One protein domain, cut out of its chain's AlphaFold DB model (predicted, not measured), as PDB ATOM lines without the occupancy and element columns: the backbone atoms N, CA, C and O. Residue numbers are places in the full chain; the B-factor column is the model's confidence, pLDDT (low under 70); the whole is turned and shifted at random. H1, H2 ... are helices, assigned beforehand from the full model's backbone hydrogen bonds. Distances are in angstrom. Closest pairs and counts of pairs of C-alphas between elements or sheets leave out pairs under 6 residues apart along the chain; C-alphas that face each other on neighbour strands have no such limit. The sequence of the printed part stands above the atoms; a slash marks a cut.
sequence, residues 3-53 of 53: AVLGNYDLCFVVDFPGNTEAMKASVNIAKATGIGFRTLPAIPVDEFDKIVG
ATOM      1  N   ALA A   3     157.320 161.145 197.647       96.06
ATOM      2  CA  ALA A   3     156.649 162.372 197.241       96.06
ATOM      3  C   ALA A   3     157.457 163.553 197.781       96.06
ATOM      4  O   ALA A   3     157.913 163.513 198.926       96.06
ATOM      5  N   VAL A   4     157.667 164.575 196.959       95.44
ATOM      6  CA  VAL A   4     158.457 165.750 197.340       95.44
ATOM      7  C   VAL A   4     157.672 167.022 197.053       95.44
ATOM      8  O   VAL A   4     156.776 167.036 196.216       95.44
ATOM      9  N   LEU A   5     157.976 168.084 197.795       94.06
ATOM     10  CA  LEU A   5     157.426 169.413 197.548       94.06
ATOM     11  C   LEU A   5     158.445 170.217 196.738       94.06
ATOM     12  O   LEU A   5     159.635 170.197 197.055       94.06
ATOM     13  N   GLY A   6     157.989 170.937 195.716       89.06
ATOM     14  CA  GLY A   6     158.838 171.770 194.867       89.06
ATOM     15  C   GLY A   6     158.571 171.531 193.385       89.06
ATOM     16  O   GLY A   6     157.439 171.305 192.982       89.06
ATOM     17  N   ASN A   7     159.624 171.583 192.571       91.25
ATOM     18  CA  ASN A   7     159.516 171.490 191.107       91.25
ATOM     19  C   ASN A   7     159.228 170.075 190.577       91.25
ATOM     20  O   ASN A   7     159.047 169.905 189.374       91.25
ATOM     21  N   TYR A   8     159.247 169.067 191.446       91.19
ATOM     22  CA  TYR A   8     158.957 167.681 191.105       91.19
ATOM     23  C   TYR A   8     157.924 167.141 192.088       91.19
ATOM     24  O   TYR A   8     157.991 167.471 193.268       91.19
ATOM     25  N   ASP A   9     157.035 166.268 191.622       92.00
ATOM     26  CA  ASP A   9     156.049 165.616 192.492       92.00
ATOM     27  C   ASP A   9     156.601 164.330 193.124       92.00
ATOM     28  O   ASP A   9     156.268 163.976 194.255       92.00
ATOM     29  N   LEU A  10     157.473 163.620 192.397       93.06
ATOM     30  CA  LEU A  10     158.016 162.322 192.792       93.06
ATOM     31  C   LEU A  10     159.534 162.256 192.585       93.06
ATOM     32  O   LEU A  10     160.051 162.676 191.550       93.06
ATOM     33  N   CYS A  11     160.235 161.648 193.543       94.25
ATOM     34  CA  CYS A  11     161.667 161.363 193.476       94.25
ATOM     35  C   CYS A  11     161.949 159.866 193.677       94.25
ATOM     36  O   CYS A  11     161.431 159.212 194.592       94.25
ATOM     37  N   PHE A  12     162.801 159.316 192.813       94.38
ATOM     38  CA  PHE A  12     163.203 157.915 192.807       94.38
ATOM     39  C   PHE A  12     164.716 157.852 192.985       94.38
ATOM     40  O   PHE A  12     165.458 158.296 192.116       94.38
ATOM     41  N   VAL A  13     165.157 157.291 194.109       95.06
ATOM     42  CA  VAL A  13     166.564 156.953 194.345       95.06
ATOM     43  C   VAL A  13     166.714 155.476 194.014       95.06
ATOM     44  O   VAL A  13     166.038 154.645 194.626       95.06
ATOM     45  N   VAL A  14     167.501 155.173 192.986       94.81
ATOM     46  CA  VAL A  14     167.645 153.837 192.403       94.81
ATOM     47  C   VAL A  14     169.074 153.641 191.915       94.81
ATOM     48  O   VAL A  14     169.671 154.571 191.375       94.81
ATOM     49  N   ASP A  15     169.583 152.423 192.061       95.38
ATOM     50  CA  ASP A  15     170.906 152.043 191.580       95.38
ATOM     51  C   ASP A  15     170.794 151.330 190.232       95.38
ATOM     52  O   ASP A  15     170.019 150.383 190.065       95.38
ATOM     53  N   PHE A  16     171.590 151.779 189.263       95.62
ATOM     54  CA  PHE A  16     171.732 151.135 187.961       95.62
ATOM     55  C   PHE A  16     173.193 150.747 187.724       95.62
ATOM     56  O   PHE A  16     174.085 151.456 188.187       95.62
ATOM     57  N   PRO A  17     173.461 149.688 186.936       95.75
ATOM     58  CA  PRO A  17     174.828 149.330 186.546       95.75
ATOM     59  C   PRO A  17     175.580 150.450 185.810       95.75
ATOM     60  O   PRO A  17     176.806 150.477 185.820       95.75
ATOM     61  N   GLY A  18     174.854 151.363 185.156       95.44
ATOM     62  CA  GLY A  18     175.424 152.511 184.466       95.44
ATOM     63  C   GLY A  18     174.373 153.406 183.807       95.44
ATOM     64  O   GLY A  18     173.164 153.162 183.872       95.44
ATOM     65  N   ASN A  19     174.854 154.453 183.132       95.69
ATOM     66  CA  ASN A  19     174.004 155.481 182.518       95.69
ATOM     67  C   ASN A  19     173.127 154.945 181.376       95.69
ATOM     68  O   ASN A  19     172.031 155.460 181.152       95.69
ATOM     69  N   THR A  20     173.575 153.909 180.664       96.75
ATOM     70  CA  THR A  20     172.802 153.286 179.578       96.75
ATOM     71  C   THR A  20     171.522 152.643 180.115       96.75
ATOM     72  O   THR A  20     170.440 152.824 179.556       96.75
ATOM     73  N   GLU A  21     171.625 151.918 181.224       97.19
ATOM     74  CA  GLU A  21     170.525 151.222 181.886       97.19
ATOM     75  C   GLU A  21     169.567 152.230 182.521       97.19
ATOM     76  O   GLU A  21     168.352 152.109 182.342       97.19
ATOM     77  N   ALA A  22     170.105 153.277 183.155       96.31
ATOM     78  CA  ALA A  22     169.313 154.383 183.688       96.31
ATOM     79  C   ALA A  22     168.506 155.095 182.585       96.31
ATOM     80  O   ALA A  22     167.307 155.339 182.734       96.31
ATOM     81  N   MET A  23     169.124 155.362 181.428       95.06
ATOM     82  CA  MET A  23     168.451 155.997 180.292       95.06
ATOM     83  C   MET A  23     167.336 155.114 179.719       95.06
ATOM     84  O   MET A  23     166.225 155.595 179.482       95.06
ATOM     85  N   LYS A  24     167.593 153.809 179.541       96.56
ATOM     86  CA  LYS A  24     166.568 152.842 179.111       96.56
ATOM     87  C   LYS A  24     165.395 152.813 180.091       96.56
ATOM     88  O   LYS A  24     164.246 152.846 179.654       96.56
ATOM     89  N   ALA A  25     165.671 152.793 181.396       95.69
ATOM     90  CA  ALA A  25     164.638 152.816 182.425       95.69
ATOM     91  C   ALA A  25     163.781 154.087 182.339       95.69
ATOM     92  O   ALA A  25     162.557 153.982 182.310       95.69
ATOM     93  N   SER A  26     164.405 155.263 182.191       94.88
ATOM     94  CA  SER A  26     163.720 156.555 182.034       94.88
ATOM     95  C   SER A  26     162.788 156.596 180.820       94.88
ATOM     96  O   SER A  26     161.669 157.100 180.909       94.88
ATOM     97  N   VAL A  27     163.221 156.051 179.680       96.00
ATOM     98  CA  VAL A  27     162.385 155.976 178.469       96.00
ATOM     99  C   VAL A  27     161.234 154.990 178.660       96.00
ATOM    100  O   VAL A  27     160.105 155.270 178.260       96.00
ATOM    101  N   ASN A  28     161.496 153.837 179.275       96.62
ATOM    102  CA  ASN A  28     160.487 152.800 179.466       96.62
ATOM    103  C   ASN A  28     159.401 153.227 180.456       96.62
ATOM    104  O   ASN A  28     158.223 153.027 180.173       96.62
ATOM    105  N   ILE A  29     159.769 153.859 181.574       94.50
ATOM    106  CA  ILE A  29     158.789 154.351 182.547       94.50
ATOM    107  C   ILE A  29     157.936 155.475 181.952       94.50
ATOM    108  O   ILE A  29     156.724 155.494 182.167       94.50
ATOM    109  N   ALA A  30     158.524 156.345 181.124       95.56
ATOM    110  CA  ALA A  30     157.775 157.376 180.416       95.56
ATOM    111  C   ALA A  30     156.771 156.774 179.425       95.56
ATOM    112  O   ALA A  30     155.612 157.176 179.406       95.56
ATOM    113  N   LYS A  31     157.170 155.750 178.658       97.12
ATOM    114  CA  LYS A  31     156.254 155.019 177.764       97.12
ATOM    115  C   LYS A  31     155.135 154.301 178.519       97.12
ATOM    116  O   LYS A  31     154.009 154.279 178.040       97.12
ATOM    117  N   ALA A  32     155.442 153.705 179.671       97.06
ATOM    118  CA  ALA A  32     154.482 152.921 180.445       97.06
ATOM    119  C   ALA A  32     153.465 153.783 181.210       97.06
ATOM    120  O   ALA A  32     152.340 153.346 181.422       97.06
ATOM    121  N   THR A  33     153.858 154.985 181.639       94.62
ATOM    122  CA  THR A  33     153.041 155.837 182.527       94.62
ATOM    123  C   THR A  33     152.536 157.118 181.869       94.62
ATOM    124  O   THR A  33     151.632 157.756 182.399       94.62
ATOM    125  N   GLY A  34     153.124 157.527 180.742       95.56
ATOM    126  CA  GLY A  34     152.879 158.829 180.119       95.56
ATOM    127  C   GLY A  34     153.550 160.010 180.835       95.56
ATOM    128  O   GLY A  34     153.390 161.146 180.398       95.56
ATOM    129  N   ILE A  35     154.307 159.773 181.911       91.50
ATOM    130  CA  ILE A  35     154.956 160.820 182.710       91.50
ATOM    131  C   ILE A  35     156.405 161.009 182.249       91.50
ATOM    132  O   ILE A  35     157.179 160.055 182.161       91.50
ATOM    133  N   GLY A  36     156.803 162.252 181.975       90.38
ATOM    134  CA  GLY A  36     158.187 162.589 181.644       90.38
ATOM    135  C   GLY A  36     159.085 162.591 182.882       90.38
ATOM    136  O   GLY A  36     159.084 163.556 183.640       90.38
ATOM    137  N   PHE A  37     159.876 161.535 183.074       91.50
ATOM    138  CA  PHE A  37     160.861 161.463 184.159       91.50
ATOM    139  C   PHE A  37     162.196 162.101 183.767       91.50
ATOM    140  O   PHE A  37     162.660 161.959 182.634       91.50
ATOM    141  N   ARG A  38     162.846 162.770 184.728       92.88
ATOM    142  CA  ARG A  38     164.185 163.348 184.568       92.88
ATOM    143  C   ARG A  38     165.217 162.489 185.295       92.88
ATOM    144  O   ARG A  38     165.126 162.306 186.503       92.88
ATOM    145  N   THR A  39     166.196 161.977 184.552       94.94
ATOM    146  CA  THR A  39     167.295 161.175 185.112       94.94
ATOM    147  C   THR A  39     168.418 162.092 185.582       94.94
ATOM    148  O   THR A  39     168.880 162.939 184.817       94.94
ATOM    149  N   LEU A  40     168.849 161.918 186.830       94.81
ATOM    150  CA  LEU A  40     169.923 162.682 187.461       94.81
ATOM    151  C   LEU A  40     170.990 161.693 187.953       94.81
ATOM    152  O   LEU A  40     170.861 161.191 189.069       94.81
ATOM    153  N   PRO A  41     172.003 161.352 187.131       94.12
ATOM    154  CA  PRO A  41     173.127 160.556 187.600       94.12
ATOM    155  C   PRO A  41     173.796 161.271 188.774       94.12
ATOM    156  O   PRO A  41     174.119 162.455 188.678       94.12
ATOM    157  N   ALA A  42     173.971 160.552 189.874       93.56
ATOM    158  CA  ALA A  42     174.633 161.051 191.066       93.56
ATOM    159  C   ALA A  42     175.905 160.239 191.299       93.56
ATOM    160  O   ALA A  42     175.926 159.034 191.051       93.56
ATOM    161  N   ILE A  43     176.942 160.910 191.789       92.94
ATOM    162  CA  ILE A  43     178.145 160.268 192.314       92.94
ATOM    163  C   ILE A  43     178.250 160.572 193.813       92.94
ATOM    164  O   ILE A  43     177.723 161.603 194.253       92.94
ATOM    165  N   PRO A  44     178.890 159.699 194.608       94.38
ATOM    166  CA  PRO A  44     179.197 159.993 196.001       94.38
ATOM    167  C   PRO A  44     179.964 161.310 196.143       94.38
ATOM    168  O   PRO A  44     180.801 161.650 195.306       94.38
ATOM    169  N   VAL A  45     179.692 162.050 197.220       96.12
ATOM    170  CA  VAL A  45     180.326 163.358 197.465       96.12
ATOM    171  C   VAL A  45     181.848 163.224 197.571       96.12
ATOM    172  O   VAL A  45     182.569 164.038 197.010       96.12
ATOM    173  N   ASP A  46     182.348 162.161 198.201       97.06
ATOM    174  CA  ASP A  46     183.789 161.931 198.338       97.06
ATOM    175  C   ASP A  46     184.473 161.577 197.006       97.06
ATOM    176  O   ASP A  46     185.668 161.812 196.846       97.06
ATOM    177  N   GLU A  47     183.745 160.987 196.055       95.81
ATOM    178  CA  GLU A  47     184.236 160.755 194.694       95.81
ATOM    179  C   GLU A  47     184.247 162.056 193.893       95.81
ATOM    180  O   GLU A  47     185.243 162.358 193.237       95.81
ATOM    181  N   PHE A  48     183.180 162.854 193.998       96.19
ATOM    182  CA  PHE A  48     183.122 164.183 193.400       96.19
ATOM    183  C   PHE A  48     184.308 165.041 193.851       96.19
ATOM    184  O   PHE A  48     185.046 165.533 192.998       96.19
ATOM    185  N   ASP A  49     184.543 165.138 195.162       96.94
ATOM    186  CA  ASP A  49     185.626 165.935 195.748       96.94
ATOM    187  C   ASP A  49     187.010 165.516 195.228       96.94
ATOM    188  O   ASP A  49     187.864 166.368 195.014       96.94
ATOM    189  N   LYS A  50     187.238 164.222 194.956       97.19
ATOM    190  CA  LYS A  50     188.501 163.728 194.369       97.19
ATOM    191  C   LYS A  50     188.682 164.113 192.900       97.19
ATOM    192  O   LYS A  50     189.814 164.179 192.435       97.19
ATOM    193  N   ILE A  51     187.590 164.272 192.151       96.50
ATOM    194  CA  ILE A  51     187.624 164.606 190.719       96.50
ATOM    195  C   ILE A  51     187.808 166.112 190.518       96.50
ATOM    196  O   ILE A  51     188.482 166.518 189.572       96.50
ATOM    197  N   VAL A  52     187.175 166.933 191.364       95.12
ATOM    198  CA  VAL A  52     187.169 168.398 191.206       95.12
ATOM    199  C   VAL A  52     188.149 169.142 192.121       95.12
ATOM    200  O   VAL A  52     188.383 170.326 191.878       95.12
ATOM    201  N   GLY A  53     188.664 168.483 193.166       68.81
ATOM    202  CA  GLY A  53     189.548 169.044 194.195       68.81
ATOM    203  C   GLY A  53     191.031 168.998 193.863       68.81
ATOM    204  O   GLY A  53     191.485 168.005 193.253       68.81
TER     205      GLY A  53
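AT A GLANCE: This is residues 3 to 53 of the 53 residues of an uncharacterized protein of Candidatus Altiarchaeum sp. CG_4_8_14_3_um_filter_33_2054 (UniProt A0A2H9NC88). One longer helix, H1, lies beside a chain that folds back along it and then runs on into an arm, residues 43 to 53, that sticks out with a short helix, H2, in it. Before H1, residues 3 to 18 make a long stretch with no named element, which begins as a hook and then runs across to the beginning of H1. The printed part has 51 residues, with the two named helices H1 and H2 in that order, no named strand, and 23 residues in named elements, under half of the whole. The class is all helix. The shape is loose, with a radius of gyration of the C-alphas of 13.5 A, and flat, with spans of 40 by 28 by 14 A.

HOW THE PARTS SIT: The C-alphas of residues 3 to 18 lie 7 to 17 A from the mean of the C-alphas. H1, residues 19 to 33, and H2, residues 45 to 52, are apart, with no C-alpha of the one within 8 A of the other. In H1 and H2, every O i to N i+4 pair is within hydrogen-bond range.

IN THESE COORDINATES: The printed part begins at Ala 3, with its C-alpha at (156.649, 162.372, 197.241). H1 runs from C-alpha 19 at (174.004, 155.481, 182.518) to C-alpha 33, a length of 21.0 A. H2 is 10.6 A long and ends with C-alpha 52 at (187.169, 168.398, 191.206).

THE WHOLE: The C-alphas of Ala 32 and Gly 53, the two farthest apart, are 41.0 A from each other. The printed part has no cut. H1 and H2 are joined by a long link of 11 residues. Residues 43 to 53, of which 45 to 52 belong to H2, stand free. The body without them spans 29 by 23 by 11 A. The mean pLDDT of the printed part is 94.3, and one residue, Gly 53, is under 70.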